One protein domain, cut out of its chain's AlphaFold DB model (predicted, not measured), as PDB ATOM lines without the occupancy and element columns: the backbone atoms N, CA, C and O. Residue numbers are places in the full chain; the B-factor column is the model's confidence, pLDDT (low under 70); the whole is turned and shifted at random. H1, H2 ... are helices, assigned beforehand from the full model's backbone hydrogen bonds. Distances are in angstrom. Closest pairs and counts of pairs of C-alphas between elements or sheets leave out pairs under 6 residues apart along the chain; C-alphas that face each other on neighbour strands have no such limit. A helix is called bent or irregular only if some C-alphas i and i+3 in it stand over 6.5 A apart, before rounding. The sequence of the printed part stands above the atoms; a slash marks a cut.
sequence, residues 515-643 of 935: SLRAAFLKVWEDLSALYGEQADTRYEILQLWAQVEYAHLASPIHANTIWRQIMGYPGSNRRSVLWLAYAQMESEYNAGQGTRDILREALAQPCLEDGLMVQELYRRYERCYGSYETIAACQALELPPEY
ATOM      1  N   SER A 515     297.543 233.259 136.191       95.25
ATOM      2  CA  SER A 515     297.439 234.559 136.866       95.25
ATOM      3  C   SER A 515     295.982 235.003 137.086       95.25
ATOM      4  O   SER A 515     295.628 235.442 138.180       95.25
ATOM      5  N   LEU A 516     295.102 234.838 136.091       96.25
ATOM      6  CA  LEU A 516     293.677 235.162 136.221       96.25
ATOM      7  C   LEU A 516     292.966 234.247 137.232       96.25
ATOM      8  O   LEU A 516     292.204 234.729 138.068       96.25
ATOM      9  N   ARG A 517     293.240 232.936 137.200       96.44
ATOM     10  CA  ARG A 517     292.719 231.968 138.183       96.44
ATOM     11  C   ARG A 517     293.210 232.269 139.596       96.44
ATOM     12  O   ARG A 517     292.411 232.233 140.525       96.44
ATOM     13  N   ALA A 518     294.487 232.617 139.749       96.50
ATOM     14  CA  ALA A 518     295.055 233.044 141.024       96.50
ATOM     15  C   ALA A 518     294.393 234.332 141.546       96.50
ATOM     16  O   ALA A 518     294.139 234.434 142.741       96.50
ATOM     17  N   ALA A 519     294.037 235.280 140.669       96.50
ATOM     18  CA  ALA A 519     293.284 236.472 141.062       96.50
ATOM     19  C   ALA A 519     291.858 236.138 141.542       96.50
ATOM     20  O   ALA A 519     291.439 236.661 142.572       96.50
ATOM     21  N   PHE A 520     291.129 235.247 140.856       97.50
ATOM     22  CA  PHE A 520     289.813 234.780 141.322       97.50
ATOM     23  C   PHE A 520     289.890 234.031 142.661       97.50
ATOM     24  O   PHE A 520     289.057 234.275 143.533       97.50
ATOM     25  N   LEU A 521     290.894 233.162 142.840       95.75
ATOM     26  CA  LEU A 521     291.158 232.471 144.107       95.75
ATOM     27  C   LEU A 521     291.450 233.463 145.232       95.75
ATOM     28  O   LEU A 521     290.715 233.472 146.215       95.75
ATOM     29  N   LYS A 522     292.445 234.346 145.057       94.94
ATOM     30  CA  LYS A 522     292.836 235.322 146.082       94.94
ATOM     31  C   LYS A 522     291.658 236.203 146.488       94.94
ATOM     32  O   LYS A 522     291.408 236.355 147.671       94.94
ATOM     33  N   VAL A 523     290.887 236.727 145.530       95.50
ATOM     34  CA  VAL A 523     289.701 237.546 145.835       95.50
ATOM     35  C   VAL A 523     288.657 236.764 146.640       95.50
ATOM     36  O   VAL A 523     288.055 237.319 147.556       95.50
ATOM     37  N   TRP A 524     288.435 235.485 146.326       93.62
ATOM     38  CA  TRP A 524     287.512 234.647 147.092       93.62
ATOM     39  C   TRP A 524     288.037 234.331 148.503       93.62
ATOM     40  O   TRP A 524     287.256 234.313 149.456       93.62
ATOM     41  N   GLU A 525     289.343 234.104 148.650       92.56
ATOM     42  CA  GLU A 525     290.018 233.858 149.929       92.56
ATOM     43  C   GLU A 525     290.036 235.113 150.816       92.56
ATOM     44  O   GLU A 525     289.595 235.034 151.961       92.56
ATOM     45  N   ASP A 526     290.429 236.272 150.270       90.81
ATOM     46  CA  ASP A 526     290.398 237.590 150.922       90.81
ATOM     47  C   ASP A 526     288.999 237.869 151.500       90.81
ATOM     48  O   ASP A 526     288.827 238.109 152.695       90.81
ATOM     49  N   LEU A 527     287.966 237.767 150.656       91.12
ATOM     50  CA  LEU A 527     286.578 238.003 151.045       91.12
ATOM     51  C   LEU A 527     286.065 236.986 152.077       91.12
ATOM     52  O   LEU A 527     285.338 237.362 152.999       91.12
ATOM     53  N   SER A 528     286.456 235.714 151.952       89.62
ATOM     54  CA  SER A 528     286.106 234.672 152.927       89.62
ATOM     55  C   SER A 528     286.769 234.911 154.287       89.62
ATOM     56  O   SER A 528     286.151 234.626 155.310       89.62
ATOM     57  N   ALA A 529     287.990 235.453 154.311       89.62
ATOM     58  CA  ALA A 529     288.695 235.809 155.539       89.62
ATOM     59  C   ALA A 529     288.082 237.044 156.221       89.62
ATOM     60  O   ALA A 529     287.883 237.027 157.434       89.62
ATOM     61  N   LEU A 530     287.731 238.081 155.450       87.69
ATOM     62  CA  LEU A 530     287.153 239.324 155.978       87.69
ATOM     63  C   LEU A 530     285.717 239.160 156.501       87.69
ATOM     64  O   LEU A 530     285.363 239.749 157.520       87.69
ATOM     65  N   TYR A 531     284.868 238.390 155.806       87.69
ATOM     66  CA  TYR A 531     283.417 238.392 156.059       87.69
ATOM     67  C   TYR A 531     282.768 236.998 156.177       87.69
ATOM     68  O   TYR A 531     281.552 236.899 156.377       87.69
ATOM     69  N   GLY A 532     283.535 235.909 156.043       85.88
ATOM     70  CA  GLY A 532     283.033 234.534 156.161       85.88
ATOM     71  C   GLY A 532     281.842 234.237 155.240       85.88
ATOM     72  O   GLY A 532     281.817 234.624 154.072       85.88
ATOM     73  N   GLU A 533     280.801 233.586 155.772       77.81
ATOM     74  CA  GLU A 533     279.573 233.267 155.019       77.81
ATOM     75  C   GLU A 533     278.792 234.503 154.518       77.81
ATOM     76  O   GLU A 533     277.893 234.370 153.683       77.81
ATOM     77  N   GLN A 534     279.101 235.710 155.013       79.06
ATOM     78  CA  GLN A 534     278.419 236.944 154.609       79.06
ATOM     79  C   GLN A 534     279.038 237.609 153.375       79.06
ATOM     80  O   GLN A 534     278.361 238.424 152.743       79.06
ATOM     81  N   ALA A 535     280.278 237.248 153.031       74.56
ATOM     82  CA  ALA A 535     281.102 237.888 152.013       74.56
ATOM     83  C   ALA A 535     280.377 238.098 150.681       74.56
ATOM     84  O   ALA A 535     280.124 239.221 150.261       74.56
ATOM     85  N   ASP A 536     279.966 237.000 150.055       81.88
ATOM     86  CA  ASP A 536     279.204 236.998 148.816       81.88
ATOM     87  C   ASP A 536     278.002 236.068 148.988       81.88
ATOM     88  O   ASP A 536     277.975 234.921 148.539       81.88
ATOM     89  N   THR A 537     276.965 236.585 149.654       82.06
ATOM     90  CA  THR A 537     275.707 235.851 149.910       82.06
ATOM     91  C   THR A 537     274.958 235.387 148.646       82.06
ATOM     92  O   THR A 537     273.865 234.820 148.766       82.06
ATOM     93  N   ARG A 538     275.484 235.637 147.440       84.69
ATOM     94  CA  ARG A 538     274.919 235.251 146.138       84.69
ATOM     95  C   ARG A 538     275.875 234.453 145.255       84.69
ATOM     96  O   ARG A 538     275.411 233.903 144.257       84.69
ATOM     97  N   TYR A 539     277.140 234.340 145.638       91.06
ATOM     98  CA  TYR A 539     278.207 233.743 144.844       91.06
ATOM     99  C   TYR A 539     278.381 234.442 143.481       91.06
ATOM    100  O   TYR A 539     278.696 233.782 142.498       91.06
ATOM    101  N   GLU A 540     278.125 235.751 143.382       92.06
ATOM    102  CA  GLU A 540     278.291 236.532 142.143       92.06
ATOM    103  C   GLU A 540     279.746 236.485 141.624       92.06
ATOM    104  O   GLU A 540     279.952 236.377 140.415       92.06
ATOM    105  N   ILE A 541     280.750 236.407 142.509       94.50
ATOM    106  CA  ILE A 541     282.170 236.244 142.137       94.50
ATOM    107  C   ILE A 541     282.462 234.835 141.596       94.50
ATOM    108  O   ILE A 541     283.102 234.695 140.552       94.50
ATOM    109  N   LEU A 542     281.951 233.780 142.241       94.69
ATOM    110  CA  LEU A 542     282.120 232.403 141.747       94.69
ATOM    111  C   LEU A 542     281.306 232.148 140.466       94.69
ATOM    112  O   LEU A 542     281.748 231.405 139.592       94.69
ATOM    113  N   GLN A 543     280.139 232.784 140.318       94.69
ATOM    114  CA  GLN A 543     279.349 232.752 139.085       94.69
ATOM    115  C   GLN A 543     280.095 233.437 137.935       94.69
ATOM    116  O   GLN A 543     280.159 232.869 136.842       94.69
ATOM    117  N   LEU A 544     280.715 234.600 138.182       96.06
ATOM    118  CA  LEU A 544     281.593 235.266 137.218       96.06
ATOM    119  C   LEU A 544     282.778 234.365 136.837       96.06
ATOM    120  O   LEU A 544     283.024 234.169 135.649       96.06
ATOM    121  N   TRP A 545     283.465 233.758 137.810       97.25
ATOM    122  CA  TRP A 545     284.592 232.859 137.541       97.25
ATOM    123  C   TRP A 545     284.174 231.640 136.707       97.25
ATOM    124  O   TRP A 545     284.787 231.349 135.678       97.25
ATOM    125  N   ALA A 546     283.078 230.966 137.068       95.44
ATOM    126  CA  ALA A 546     282.553 229.849 136.286       95.44
ATOM    127  C   ALA A 546     282.140 230.280 134.865       95.44
ATOM    128  O   ALA A 546     282.356 229.540 133.903       95.44
ATOM    129  N   GLN A 547     281.583 231.486 134.703       94.56
ATOM    130  CA  GLN A 547     281.274 232.052 133.390       94.56
ATOM    131  C   GLN A 547     282.537 232.329 132.562       94.56
ATOM    132  O   GLN A 547     282.547 232.037 131.366       94.56
ATOM    133  N   VAL A 548     283.610 232.820 133.183       95.62
ATOM    134  CA  VAL A 548     284.919 233.043 132.550       95.62
ATOM    135  C   VAL A 548     285.572 231.725 132.132       95.62
ATOM    136  O   VAL A 548     286.033 231.617 130.996       95.62
ATOM    137  N   GLU A 549     285.550 230.693 132.981       95.19
ATOM    138  CA  GLU A 549     286.061 229.361 132.633       95.19
ATOM    139  C   GLU A 549     285.301 228.757 131.439       95.19
ATOM    140  O   GLU A 549     285.934 228.285 130.496       95.19
ATOM    141  N   TYR A 550     283.961 228.820 131.412       91.44
ATOM    142  CA  TYR A 550     283.171 228.340 130.267       91.44
ATOM    143  C   TYR A 550     283.415 229.159 128.983       91.44
ATOM    144  O   TYR A 550     283.604 228.573 127.916       91.44
ATOM    145  N   ALA A 551     283.359 230.494 129.064       90.75
ATOM    146  CA  ALA A 551     283.207 231.367 127.895       90.75
ATOM    147  C   ALA A 551     284.517 231.972 127.367       90.75
ATOM    148  O   ALA A 551     284.659 232.120 126.155       90.75
ATOM    149  N   HIS A 552     285.453 232.326 128.255       90.69
ATOM    150  CA  HIS A 552     286.729 232.964 127.899       90.69
ATOM    151  C   HIS A 552     287.858 231.934 127.824       90.69
ATOM    152  O   HIS A 552     288.596 231.892 126.845       90.69
ATOM    153  N   LEU A 553     287.955 231.048 128.824       92.88
ATOM    154  CA  LEU A 553     289.051 230.075 128.931       92.88
ATOM    155  C   LEU A 553     288.745 228.709 128.286       92.88
ATOM    156  O   LEU A 553     289.607 227.831 128.294       92.88
ATOM    157  N   ALA A 554     287.541 228.529 127.725       90.75
ATOM    158  CA  ALA A 554     287.075 227.308 127.049       90.75
ATOM    159  C   ALA A 554     287.285 226.014 127.872       90.75
ATOM    160  O   ALA A 554     287.633 224.954 127.348       90.75
ATOM    161  N   SER A 555     287.059 226.118 129.180       91.75
ATOM    162  CA  SER A 555     287.493 225.205 130.238       91.75
ATOM    163  C   SER A 555     286.278 224.677 131.035       91.75
ATOM    164  O   SER A 555     286.103 224.960 132.225       91.75
ATOM    165  N   PRO A 556     285.386 223.890 130.397       90.12
ATOM    166  CA  PRO A 556     284.109 223.493 130.992       90.12
ATOM    167  C   PRO A 556     284.245 222.585 132.222       90.12
ATOM    168  O   PRO A 556     283.310 222.506 133.011       90.12
ATOM    169  N   ILE A 557     285.383 221.902 132.401       90.44
ATOM    170  CA  ILE A 557     285.628 221.038 133.567       90.44
ATOM    171  C   ILE A 557     285.813 221.894 134.827       90.44
ATOM    172  O   ILE A 557     285.096 221.688 135.801       90.44
ATOM    173  N   HIS A 558     286.701 222.894 134.792       92.69
ATOM    174  CA  HIS A 558     286.903 223.814 135.918       92.69
ATOM    175  C   HIS A 558     285.636 224.626 136.204       92.69
ATOM    176  O   HIS A 558     285.234 224.749 137.359       92.69
ATOM    177  N   ALA A 559     284.940 225.083 135.158       92.94
ATOM    178  CA  ALA A 559     283.655 225.758 135.302       92.94
ATOM    179  C   ALA A 559     282.599 224.886 136.011       92.94
ATOM    180  O   ALA A 559     281.860 225.375 136.868       92.94
ATOM    181  N   ASN A 560     282.546 223.586 135.696       91.88
ATOM    182  CA  ASN A 560     281.661 222.644 136.376       91.88
ATOM    183  C   ASN A 560     282.060 222.465 137.850       91.88
ATOM    184  O   ASN A 560     281.185 222.511 138.709       91.88
ATOM    185  N   THR A 561     283.358 222.343 138.153       95.06
ATOM    186  CA  THR A 561     283.874 222.271 139.532       95.06
ATOM    187  C   THR A 561     283.465 223.490 140.361       95.06
ATOM    188  O   THR A 561     282.975 223.317 141.474       95.06
ATOM    189  N   ILE A 562     283.570 224.707 139.814       95.88
ATOM    190  CA  ILE A 562     283.155 225.936 140.514       95.88
ATOM    191  C   ILE A 562     281.639 225.932 140.765       95.88
ATOM    192  O   ILE A 562     281.201 226.201 141.881       95.88
ATOM    193  N   TRP A 563     280.810 225.534 139.792       95.50
ATOM    194  CA  TRP A 563     279.367 225.372 140.032       95.50
ATOM    195  C   TRP A 563     279.038 224.289 141.065       95.50
ATOM    196  O   TRP A 563     278.104 224.449 141.851       95.50
ATOM    197  N   ARG A 564     279.813 223.201 141.111       94.69
ATOM    198  CA  ARG A 564     279.682 222.148 142.127       94.69
ATOM    199  C   ARG A 564     280.077 222.647 143.520       94.69
ATOM    200  O   ARG A 564     279.392 222.301 144.476       94.69
ATOM    201  N   GLN A 565     281.089 223.510 143.622       94.25
ATOM    202  CA  GLN A 565     281.441 224.229 144.850       94.25
ATOM    203  C   GLN A 565     280.319 225.188 145.276       94.25
ATOM    204  O   GLN A 565     279.878 225.109 146.420       94.25
ATOM    205  N   ILE A 566     279.783 226.013 144.361       93.94
ATOM    206  CA  ILE A 566     278.634 226.899 144.635       93.94
ATOM    207  C   ILE A 566     277.478 226.091 145.240       93.94
ATOM    208  O   ILE A 566     276.946 226.475 146.279       93.94
ATOM    209  N   MET A 567     277.121 224.948 144.642       93.69
ATOM    210  CA  MET A 567     276.037 224.068 145.113       93.69
ATOM    211  C   MET A 567     276.353 223.293 146.404       93.69
ATOM    212  O   MET A 567     275.443 222.709 146.993       93.69
ATOM    213  N   GLY A 568     277.616 223.275 146.840       90.62
ATOM    214  CA  GLY A 568     278.052 222.648 148.087       90.62
ATOM    215  C   GLY A 568     277.835 223.517 149.331       90.62
ATOM    216  O   GLY A 568     277.737 222.973 150.429       90.62
ATOM    217  N   TYR A 569     277.730 224.844 149.181       90.19
ATOM    218  CA  TYR A 569     277.543 225.751 150.318       90.19
ATOM    219  C   TYR A 569     276.166 225.594 150.998       90.19
ATOM    220  O   TYR A 569     275.162 225.327 150.325       90.19
ATOM    221  N   PRO A 570     276.069 225.803 152.329       87.38
ATOM    222  CA  PRO A 570     274.821 225.653 153.072       87.38
ATOM    223  C   PRO A 570     273.652 226.454 152.474       87.38
ATOM    224  O   PRO A 570     273.617 227.680 152.481       87.38
ATOM    225  N   GLY A 571     272.649 225.738 151.961       85.88
ATOM    226  CA  GLY A 571     271.402 226.322 151.463       85.88
ATOM    227  C   GLY A 571     271.448 226.954 150.067       85.88
ATOM    228  O   GLY A 571     270.382 227.301 149.556       85.88
ATOM    229  N   SER A 572     272.605 227.050 149.403       90.19
ATOM    230  CA  SER A 572     272.680 227.510 148.004       90.19
ATOM    231  C   SER A 572     271.884 226.581 147.077       90.19
ATOM    232  O   SER A 572     271.099 227.047 146.250       90.19
ATOM    233  N   ASN A 573     271.966 225.270 147.327       90.31
ATOM    234  CA  ASN A 573     271.217 224.210 146.647       90.31
ATOM    235  C   ASN A 573     269.684 224.322 146.761       90.31
ATOM    236  O   ASN A 573     268.971 223.595 146.068       90.31
ATOM    237  N   ARG A 574     269.148 225.227 147.591       90.06
ATOM    238  CA  ARG A 574     267.709 225.529 147.653       90.06
ATOM    239  C   ARG A 574     267.288 226.620 146.672       90.06
ATOM    240  O   ARG A 574     266.112 226.677 146.327       90.06
ATOM    241  N   ARG A 575     268.211 227.454 146.184       90.56
ATOM    242  CA  ARG A 575     267.895 228.591 145.310       90.56
ATOM    243  C   ARG A 575     267.774 228.154 143.857       90.56
ATOM    244  O   ARG A 575     268.761 227.779 143.224       90.56
ATOM    245  N   SER A 576     266.577 228.247 143.282       90.31
ATOM    246  CA  SER A 576     266.366 227.860 141.879       90.31
ATOM    247  C   SER A 576     267.135 228.713 140.876       90.31
ATOM    248  O   SER A 576     267.468 228.206 139.808       90.31
ATOM    249  N   VAL A 577     267.457 229.971 141.190       90.50
ATOM    250  CA  VAL A 577     268.195 230.845 140.263       90.50
ATOM    251  C   VAL A 577     269.597 230.301 139.997       90.50
ATOM    252  O   VAL A 577     269.979 230.193 138.835       90.50
ATOM    253  N   LEU A 578     270.313 229.851 141.035       93.44
ATOM    254  CA  LEU A 578     271.630 229.221 140.886       93.44
ATOM    255  C   LEU A 578     271.539 227.948 140.028       93.44
ATOM    256  O   LEU A 578     272.350 227.747 139.128       93.44
ATOM    257  N   TRP A 579     270.510 227.115 140.237       94.12
ATOM    258  CA  TRP A 579     270.294 225.908 139.425       94.12
ATOM    259  C   TRP A 579     269.981 226.232 137.961       94.12
ATOM    260  O   TRP A 579     270.445 225.532 137.061       94.12
ATOM    261  N   LEU A 580     269.210 227.292 137.704       92.19
ATOM    262  CA  LEU A 580     268.867 227.740 136.354       92.19
ATOM    263  C   LEU A 580     270.046 228.418 135.645       92.19
ATOM    264  O   LEU A 580     270.189 228.243 134.437       92.19
ATOM    265  N   ALA A 581     270.903 229.133 136.375       91.75
ATOM    266  CA  ALA A 581     272.148 229.696 135.865       91.75
ATOM    267  C   ALA A 581     273.155 228.588 135.503       91.75
ATOM    268  O   ALA A 581     273.620 228.540 134.362       91.75
ATOM    269  N   TYR A 582     273.392 227.623 136.397       93.38
ATOM    270  CA  TYR A 582     274.224 226.444 136.122       93.38
ATOM    271  C   TYR A 582     273.707 225.657 134.905       93.38
ATOM    272  O   TYR A 582     274.455 225.368 133.967       93.38
ATOM    273  N   ALA A 583     272.398 225.380 134.863       91.88
ATOM    274  CA  ALA A 583     271.751 224.706 133.741       91.88
ATOM    275  C   ALA A 583     271.859 225.496 132.423       91.88
ATOM    276  O   ALA A 583     272.054 224.882 131.370       91.88
ATOM    277  N   GLN A 584     271.757 226.833 132.466       88.50
ATOM    278  CA  GLN A 584     271.945 227.704 131.301       88.50
ATOM    279  C   GLN A 584     273.358 227.557 130.745       88.50
ATOM    280  O   GLN A 584     273.501 227.251 129.561       88.50
ATOM    281  N   MET A 585     274.375 227.713 131.595       88.06
ATOM    282  CA  MET A 585     275.784 227.635 131.207       88.06
ATOM    283  C   MET A 585     276.117 226.274 130.588       88.06
ATOM    284  O   MET A 585     276.552 226.201 129.439       88.06
ATOM    285  N   GLU A 586     275.777 225.178 131.267       89.62
ATOM    286  CA  GLU A 586     275.971 223.823 130.739       89.62
ATOM    287  C   GLU A 586     275.235 223.604 129.394       89.62
ATOM    288  O   GLU A 586     275.676 222.823 128.546       89.62
ATOM    289  N   SER A 587     274.136 224.332 129.145       87.00
ATOM    290  CA  SER A 587     273.398 224.261 127.877       87.00
ATOM    291  C   SER A 587     274.036 225.047 126.732       87.00
ATOM    292  O   SER A 587     273.840 224.685 125.569       87.00
ATOM    293  N   GLU A 588     274.770 226.119 127.025       84.19
ATOM    294  CA  GLU A 588     275.419 226.940 126.001       84.19
ATOM    295  C   GLU A 588     276.736 226.312 125.535       84.19
ATOM    296  O   GLU A 588     276.974 226.256 124.327       84.19
ATOM    297  N   TYR A 589     277.528 225.757 126.459       82.75
ATOM    298  CA  TYR A 589     278.891 225.290 126.172       82.75
ATOM    299  C   TYR A 589     279.000 223.765 125.964       82.75
ATOM    300  O   TYR A 589     279.683 223.328 125.040       82.75
ATOM    301  N   ASN A 590     278.256 222.941 126.717       77.56
ATOM    302  CA  ASN A 590     278.395 221.470 126.721       77.56
ATOM    303  C   ASN A 590     277.263 220.716 125.987       77.56
ATOM    304  O   ASN A 590     276.940 219.568 126.298       77.56
ATOM    305  N   ALA A 591     276.636 221.353 124.993       64.56
ATOM    306  CA  ALA A 591     275.608 220.790 124.098       64.56
ATOM    307  C   ALA A 591     274.313 220.235 124.748       64.56
ATOM    308  O   ALA A 591     273.337 220.002 124.029       64.56
ATOM    309  N   GLY A 592     274.222 220.141 126.079       66.75
ATOM    310  CA  GLY A 592     272.950 220.076 126.799       66.75
ATOM    311  C   GLY A 592     272.532 218.746 127.423       66.75
ATOM    312  O   GLY A 592     271.390 218.650 127.873       66.75
ATOM    313  N   GLN A 593     273.399 217.726 127.481       76.88
ATOM    314  CA  GLN A 593     273.077 216.545 128.293       76.88
ATOM    315  C   GLN A 593     273.194 216.865 129.787       76.88
ATOM    316  O   GLN A 593     272.207 216.699 130.500       76.88
ATOM    317  N   GLY A 594     274.317 217.451 130.224       84.69
ATOM    318  CA  GLY A 594     274.494 217.905 131.608       84.69
ATOM    319  C   GLY A 594     273.368 218.831 132.081       84.69
ATOM    320  O   GLY A 594     272.899 218.696 133.203       84.69
ATOM    321  N   THR A 595     272.817 219.680 131.203       89.06
ATOM    322  CA  THR A 595     271.631 220.506 131.499       89.06
ATOM    323  C   THR A 595     270.425 219.696 131.975       89.06
ATOM    324  O   THR A 595     269.720 220.138 132.879       89.06
ATOM    325  N   ARG A 596     270.157 218.519 131.391       89.06
ATOM    326  CA  ARG A 596     269.050 217.655 131.841       89.06
ATOM    327  C   ARG A 596     269.302 217.136 133.241       89.06
ATOM    328  O   ARG A 596     268.383 217.098 134.050       89.06
ATOM    329  N   ASP A 597     270.531 216.717 133.487       90.25
ATOM    330  CA  ASP A 597     270.904 216.041 134.717       90.25
ATOM    331  C   ASP A 597     270.955 217.055 135.872       90.25
ATOM    332  O   ASP A 597     270.326 216.812 136.896       90.25
ATOM    333  N   ILE A 598     271.490 218.263 135.644       93.19
ATOM    334  CA  ILE A 598     271.398 219.426 136.549       93.19
ATOM    335  C   ILE A 598     269.934 219.801 136.848       93.19
ATOM    336  O   ILE A 598     269.571 219.996 138.004       93.19
ATOM    337  N   LEU A 599     269.058 219.885 135.837       91.81
ATOM    338  CA  LEU A 599     267.646 220.249 136.054       91.81
ATOM    339  C   LEU A 599     266.847 219.158 136.788       91.81
ATOM    340  O   LEU A 599     265.889 219.474 137.493       91.81
ATOM    341  N   ARG A 600     267.233 217.884 136.656       90.56
ATOM    342  CA  ARG A 600     266.683 216.775 137.454       90.56
ATOM    343  C   ARG A 600     267.206 216.803 138.887       90.56
ATOM    344  O   ARG A 600     266.426 216.608 139.811       90.56
ATOM    345  N   GLU A 601     268.495 217.073 139.061       92.62
ATOM    346  CA  GLU A 601     269.162 217.180 140.358       92.62
ATOM    347  C   GLU A 601     268.607 218.346 141.191       92.62
ATOM    348  O   GLU A 601     268.349 218.178 142.384       92.62
ATOM    349  N   ALA A 602     268.306 219.479 140.547       93.06
ATOM    350  CA  ALA A 602     267.567 220.590 141.141       93.06
ATOM    351  C   ALA A 602     266.185 220.142 141.647       93.06
ATOM    352  O   ALA A 602     265.858 220.320 142.818       93.06
ATOM    353  N   LEU A 603     265.384 219.502 140.785       90.69
ATOM    354  CA  LEU A 603     264.025 219.036 141.107       90.69
ATOM    355  C   LEU A 603     263.978 217.846 142.087       90.69
ATOM    356  O   LEU A 603     262.888 217.434 142.485       90.69
ATOM    357  N   ALA A 604     265.134 217.305 142.481       89.88
ATOM    358  CA  ALA A 604     265.270 216.341 143.567       89.88
ATOM    359  C   ALA A 604     265.525 217.004 144.938       89.88
ATOM    360  O   ALA A 604     265.365 216.343 145.964       89.88
ATOM    361  N   GLN A 605     265.892 218.293 144.990       89.75
ATOM    362  CA  GLN A 605     266.144 218.999 146.252       89.75
ATOM    363  C   GLN A 605     264.816 219.258 146.987       89.75
ATOM    364  O   GLN A 605     263.968 219.977 146.452       89.75
ATOM    365  N   PRO A 606     264.591 218.735 148.208       80.38
ATOM    366  CA  PRO A 606     263.267 218.767 148.845       80.38
ATOM    367  C   PRO A 606     262.742 220.189 149.099       80.38
ATOM    368  O   PRO A 606     261.547 220.439 148.962       80.38
ATOM    369  N   CYS A 607     263.640 221.137 149.383       81.88
ATOM    370  CA  CYS A 607     263.313 222.519 149.744       81.88
ATOM    371  C   CYS A 607     263.643 223.543 148.635       81.88
ATOM    372  O   CYS A 607     264.057 224.655 148.954       81.88
ATOM    373  N   LEU A 608     263.518 223.175 147.353       88.44
ATOM    374  CA  LEU A 608     263.805 224.065 146.218       88.44
ATOM    375  C   LEU A 608     262.797 225.230 146.110       88.44
ATOM    376  O   LEU A 608     261.594 225.026 145.923       88.44
ATOM    377  N   GLU A 609     263.306 226.459 146.143       86.88
ATOM    378  CA  GLU A 609     262.566 227.699 145.892       86.88
ATOM    379  C   GLU A 609     261.982 227.708 144.469       86.88
ATOM    380  O   GLU A 609     262.684 227.431 143.502       86.88
ATOM    381  N   ASP A 610     260.694 228.028 144.309       83.62
ATOM    382  CA  ASP A 610     260.000 228.090 143.008       83.62
ATOM    383  C   ASP A 610     260.180 226.849 142.092       83.62
ATOM    384  O   ASP A 610     260.107 226.938 140.862       83.62
ATOM    385  N   GLY A 611     260.338 225.643 142.660       86.50
ATOM    386  CA  GLY A 611     260.562 224.403 141.895       86.50
ATOM    387  C   GLY A 611     259.510 224.078 140.816       86.50
ATOM    388  O   GLY A 611     259.829 223.476 139.790       86.50
ATOM    389  N   LEU A 612     258.270 224.561 140.968       85.50
ATOM    390  CA  LEU A 612     257.224 224.518 139.928       85.50
ATOM    391  C   LEU A 612     257.648 225.197 138.612       85.50
ATOM    392  O   LEU A 612     257.326 224.724 137.521       85.50
ATOM    393  N   MET A 613     258.364 226.315 138.709       86.19
ATOM    394  CA  MET A 613     258.866 227.079 137.570       86.19
ATOM    395  C   MET A 613     260.117 226.419 136.979       86.19
ATOM    396  O   MET A 613     260.219 226.346 135.754       86.19
ATOM    397  N   VAL A 614     261.009 225.853 137.804       90.00
ATOM    398  CA  VAL A 614     262.134 225.023 137.324       90.00
ATOM    399  C   VAL A 614     261.617 223.833 136.507       90.00
ATOM    400  O   VAL A 614     262.141 223.556 135.428       90.00
ATOM    401  N   GLN A 615     260.519 223.195 136.932       88.75
ATOM    402  CA  GLN A 615     259.875 222.132 136.155       88.75
ATOM    403  C   GLN A 615     259.344 222.628 134.802       88.75
ATOM    404  O   GLN A 615     259.546 221.963 133.786       88.75
ATOM    405  N   GLU A 616     258.670 223.778 134.750       87.69
ATOM    406  CA  GLU A 616     258.159 224.333 133.486       87.69
ATOM    407  C   GLU A 616     259.296 224.743 132.530       87.69
ATOM    408  O   GLU A 616     259.177 224.594 131.311       87.69
ATOM    409  N   LEU A 617     260.434 225.186 133.067       87.69
ATOM    410  CA  LEU A 617     261.641 225.483 132.294       87.69
ATOM    411  C   LEU A 617     262.308 224.203 131.775       87.69
ATOM    412  O   LEU A 617     262.644 224.146 130.592       87.69
ATOM    413  N   TYR A 618     262.395 223.141 132.582       90.81
ATOM    414  CA  TYR A 618     262.873 221.832 132.121       90.81
ATOM    415  C   TYR A 618     261.945 221.227 131.049       90.81
ATOM    416  O   TYR A 618     262.411 220.765 130.005       90.81
ATOM    417  N   ARG A 619     260.619 221.348 131.211       89.69
ATOM    418  CA  ARG A 619     259.631 220.965 130.183       89.69
ATOM    419  C   ARG A 619     259.793 221.762 128.895       89.69
ATOM    420  O   ARG A 619     259.649 221.198 127.810       89.69
ATOM    421  N   ARG A 620     260.097 223.061 128.979       88.50
ATOM    422  CA  ARG A 620     260.413 223.893 127.809       88.50
ATOM    423  C   ARG A 620     261.719 223.456 127.146       88.50
ATOM    424  O   ARG A 620     261.768 223.392 125.922       88.50
ATOM    425  N   TYR A 621     262.734 223.111 127.934       88.81
ATOM    426  CA  TYR A 621     264.020 222.629 127.444       88.81
ATOM    427  C   TYR A 621     263.878 221.326 126.644       88.81
ATOM    428  O   TYR A 621     264.287 221.268 125.482       88.81
ATOM    429  N   GLU A 622     263.217 220.307 127.203       89.44
ATOM    430  CA  GLU A 622     262.982 219.036 126.498       89.44
ATOM    431  C   GLU A 622     262.071 219.221 125.272       89.44
ATOM    432  O   GLU A 622     262.287 218.570 124.255       89.44
ATOM    433  N   ARG A 623     261.111 220.160 125.287       89.19
ATOM    434  CA  ARG A 623     260.316 220.503 124.085       89.19
ATOM    435  C   ARG A 623     261.142 221.113 122.947       89.19
ATOM    436  O   ARG A 623     260.722 221.009 121.798       89.19
ATOM    437  N   CYS A 624     262.268 221.757 123.249       86.50
ATOM    438  CA  CYS A 624     263.166 222.335 122.247       86.50
ATOM    439  C   CYS A 624     264.265 221.363 121.789       86.50
ATOM    440  O   CYS A 624     264.726 221.472 120.653       86.50
ATOM    441  N   TYR A 625     264.715 220.457 122.667       84.50
ATOM    442  CA  TYR A 625     265.983 219.726 122.501       84.50
ATOM    443  C   TYR A 625     265.937 218.232 122.883       84.50
ATOM    444  O   TYR A 625     266.969 217.559 122.844       84.50
ATOM    445  N   GLY A 626     264.780 217.721 123.306       86.12
ATOM    446  CA  GLY A 626     264.549 216.339 123.730       86.12
ATOM    447  C   GLY A 626     263.892 215.452 122.673       86.12
ATOM    448  O   GLY A 626     263.591 215.884 121.560       86.12
ATOM    449  N   SER A 627     263.652 214.194 123.044       89.19
ATOM    450  CA  SER A 627     262.817 213.261 122.279       89.19
ATOM    451  C   SER A 627     261.388 213.258 122.830       89.19
ATOM    452  O   SER A 627     261.129 213.753 123.927       89.19
ATOM    453  N   TYR A 628     260.437 212.647 122.115       88.62
ATOM    454  CA  TYR A 628     259.089 212.441 122.661       88.62
ATOM    455  C   TYR A 628     259.094 211.634 123.971       88.62
ATOM    456  O   TYR A 628     258.231 211.853 124.817       88.62
ATOM    457  N   GLU A 629     260.089 210.767 124.177       88.81
ATOM    458  CA  GLU A 629     260.266 209.977 125.398       88.81
ATOM    459  C   GLU A 629     260.780 210.841 126.559       88.81
ATOM    460  O   GLU A 629     260.204 210.794 127.646       88.81
ATOM    461  N   THR A 630     261.792 211.699 126.344       87.81
ATOM    462  CA  THR A 630     262.265 212.612 127.408       87.81
ATOM    463  C   THR A 630     261.223 213.679 127.738       87.81
ATOM    464  O   THR A 630     261.032 214.011 128.909       87.81
ATOM    465  N   ILE A 631     260.468 214.150 126.741       87.44
ATOM    466  CA  ILE A 631     259.308 215.031 126.929       87.44
ATOM    467  C   ILE A 631     258.206 214.331 127.742       87.44
ATOM    468  O   ILE A 631     257.622 214.964 128.622       87.44
ATOM    469  N   ALA A 632     257.915 213.051 127.482       86.88
ATOM    470  CA  ALA A 632     256.923 212.285 128.237       86.88
ATOM    471  C   ALA A 632     257.370 212.044 129.688       86.88
ATOM    472  O   ALA A 632     256.595 212.300 130.608       86.88
ATOM    473  N   ALA A 633     258.631 211.663 129.914       86.81
ATOM    474  CA  ALA A 633     259.203 211.521 131.255       86.81
ATOM    475  C   ALA A 633     259.173 212.849 132.042       86.81
ATOM    476  O   ALA A 633     258.770 212.883 133.201       86.81
ATOM    477  N   CYS A 634     259.504 213.970 131.394       85.81
ATOM    478  CA  CYS A 634     259.443 215.315 131.979       85.81
ATOM    479  C   CYS A 634     257.995 215.802 132.252       85.81
ATOM    480  O   CYS A 634     257.752 216.671 133.095       85.81
ATOM    481  N   GLN A 635     256.997 215.240 131.562       82.69
ATOM    482  CA  GLN A 635     255.579 215.456 131.876       82.69
ATOM    483  C   GLN A 635     255.114 214.582 133.046       82.69
ATOM    484  O   GLN A 635     254.414 215.098 133.913       82.69
ATOM    485  N   ALA A 636     255.548 213.320 133.095       85.88
ATOM    486  CA  ALA A 636     255.229 212.350 134.145       85.88
ATOM    487  C   ALA A 636     255.968 212.581 135.479       85.88
ATOM    488  O   ALA A 636     255.664 211.909 136.459       85.88
ATOM    489  N   LEU A 637     256.923 213.518 135.532       84.56
ATOM    490  CA  LEU A 637     257.619 213.895 136.761       84.56
ATOM    491  C   LEU A 637     256.635 214.505 137.779       84.56
ATOM    492  O   LEU A 637     256.208 215.657 137.638       84.56
ATOM    493  N   GLU A 638     256.292 213.744 138.815       79.31
ATOM    494  CA  GLU A 638     255.586 214.262 139.987       79.31
ATOM    495  C   GLU A 638     256.535 215.134 140.823       79.31
ATOM    496  O   GLU A 638     257.720 214.832 140.954       79.31
ATOM    497  N   LEU A 639     256.030 216.250 141.357       74.00
ATOM    498  CA  LEU A 639     256.820 217.161 142.188       74.00
ATOM    499  C   LEU A 639     256.615 216.868 143.678       74.00
ATOM    500  O   LEU A 639     255.492 216.533 144.069       74.00
ATOM    501  N   PRO A 640     257.638 217.097 144.526       79.62
ATOM    502  CA  PRO A 640     257.463 217.140 145.970       79.62
ATOM    503  C   PRO A 640     256.273 218.038 146.362       79.62
ATOM    504  O   PRO A 640     256.171 219.171 145.876       79.62
ATOM    505  N   PRO A 641     255.381 217.594 147.270       72.69
ATOM    506  CA  PRO A 641     254.205 218.375 147.671       72.69
ATOM    507  C   PRO A 641     254.581 219.694 148.364       72.69
ATOM    508  O   PRO A 641     253.757 220.602 148.479       72.69
ATOM    509  N   GLU A 642     255.833 219.817 148.806       71.31
ATOM    510  CA  GLU A 642     256.379 221.009 149.444       71.31
ATOM    511  C   GLU A 642     256.516 222.174 148.451       71.31
ATOM    512  O   GLU A 642     256.154 223.294 148.803       71.31
ATOM    513  N   TYR A 643     256.851 221.910 147.178       71.56
ATOM    514  CA  TYR A 643     256.881 222.925 146.107       71.56
ATOM    515  C   TYR A 643     255.492 223.528 145.816       71.56
ATOM    516  O   TYR A 643     255.373 224.584 145.196       71.56
TER     517      TYR A 643
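This is residues 515 to 643 of the 935 residues of the protein "RNA-binding protein 4F" of Drosophila kikkawai (UniProt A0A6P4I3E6). Seven helices stand side by side in a flat slab, running alternately one way and the other from H1 at one end to H7 at the opposite end. H2, H4 and H6 make one thin layer and H3, H5 and H7 the other, while H1 stands beyond H2 and its last part turns off at a kink. The printed part has 129 residues with seven named helices, H1 to H7 in chain order, and no named strand; the class is all helix. It is compact, with a radius of gyration of the C-alphas of 15.9 A, and spans 47 by 33 by 15 A.

H1, residues 515 to 534, and H2, residues 540 to 551, form a helical hairpin at a shallow tilt of 23 degrees; H1 touches H2 with residues 520 to 524 alone, closest at the C-alphas of Phe 520 and Trp 545, 6.7 A apart. H2 forms a hairpin with H3, residues 556 to 566, where the C-alphas of Ala 546 and Ala 559 come closest at 4.3 A. H3 and H4, residues 576 to 589, are close but not clearly touching, the closest C-alphas being those of Trp 563 and Tyr 582 at 6.5 A. H2 touches H4 with residues 547 to 551 alone, the same way at 16 degrees, closest at the C-alphas of Tyr 550 and Tyr 589, 6.7 A. H4 and H5, residues 593 to 602, form a hairpin at 6 degrees, closest at the C-alphas of Ala 583 and Thr 595, 4.8 A. H6, residues 611 to 625, touches H5 with residues 614 to 618 alone, closest at the C-alphas of Leu 599 and Tyr 618, 6.4 A. H6 and H7, residues 628 to 636, form a hairpin at 10 degrees, closest at the C-alphas of Glu 622 and Ile 631, 5.5 A. H2 to H6 are a bundle, up and down, each helix running against the one before. Every O i to N i+4 pair is within hydrogen-bond range in H2 to H7; in H1 it is 14 of 16.

H1 begins at C-alpha 515 (297.439, 234.559, 136.866) and measures 26.1 A; it has a kink of 69 degrees near residue 528 and is irregular, with C-alphas 530 and 533 9.8 A apart. H2 measures 15.9 A, H3 15.1 A, H4 20.3 A, H5 14.6 A and H6 20.7 A. H7, 12.1 A long, ends at C-alpha 636 (255.229, 212.350, 134.145).

The two C-alphas farthest apart, those of Leu 530 and Tyr 628, are 51.2 A apart. The printed part has no cut and no long link. The mean pLDDT of the printed part is 88.7, and residues 591 to 592 are under 70.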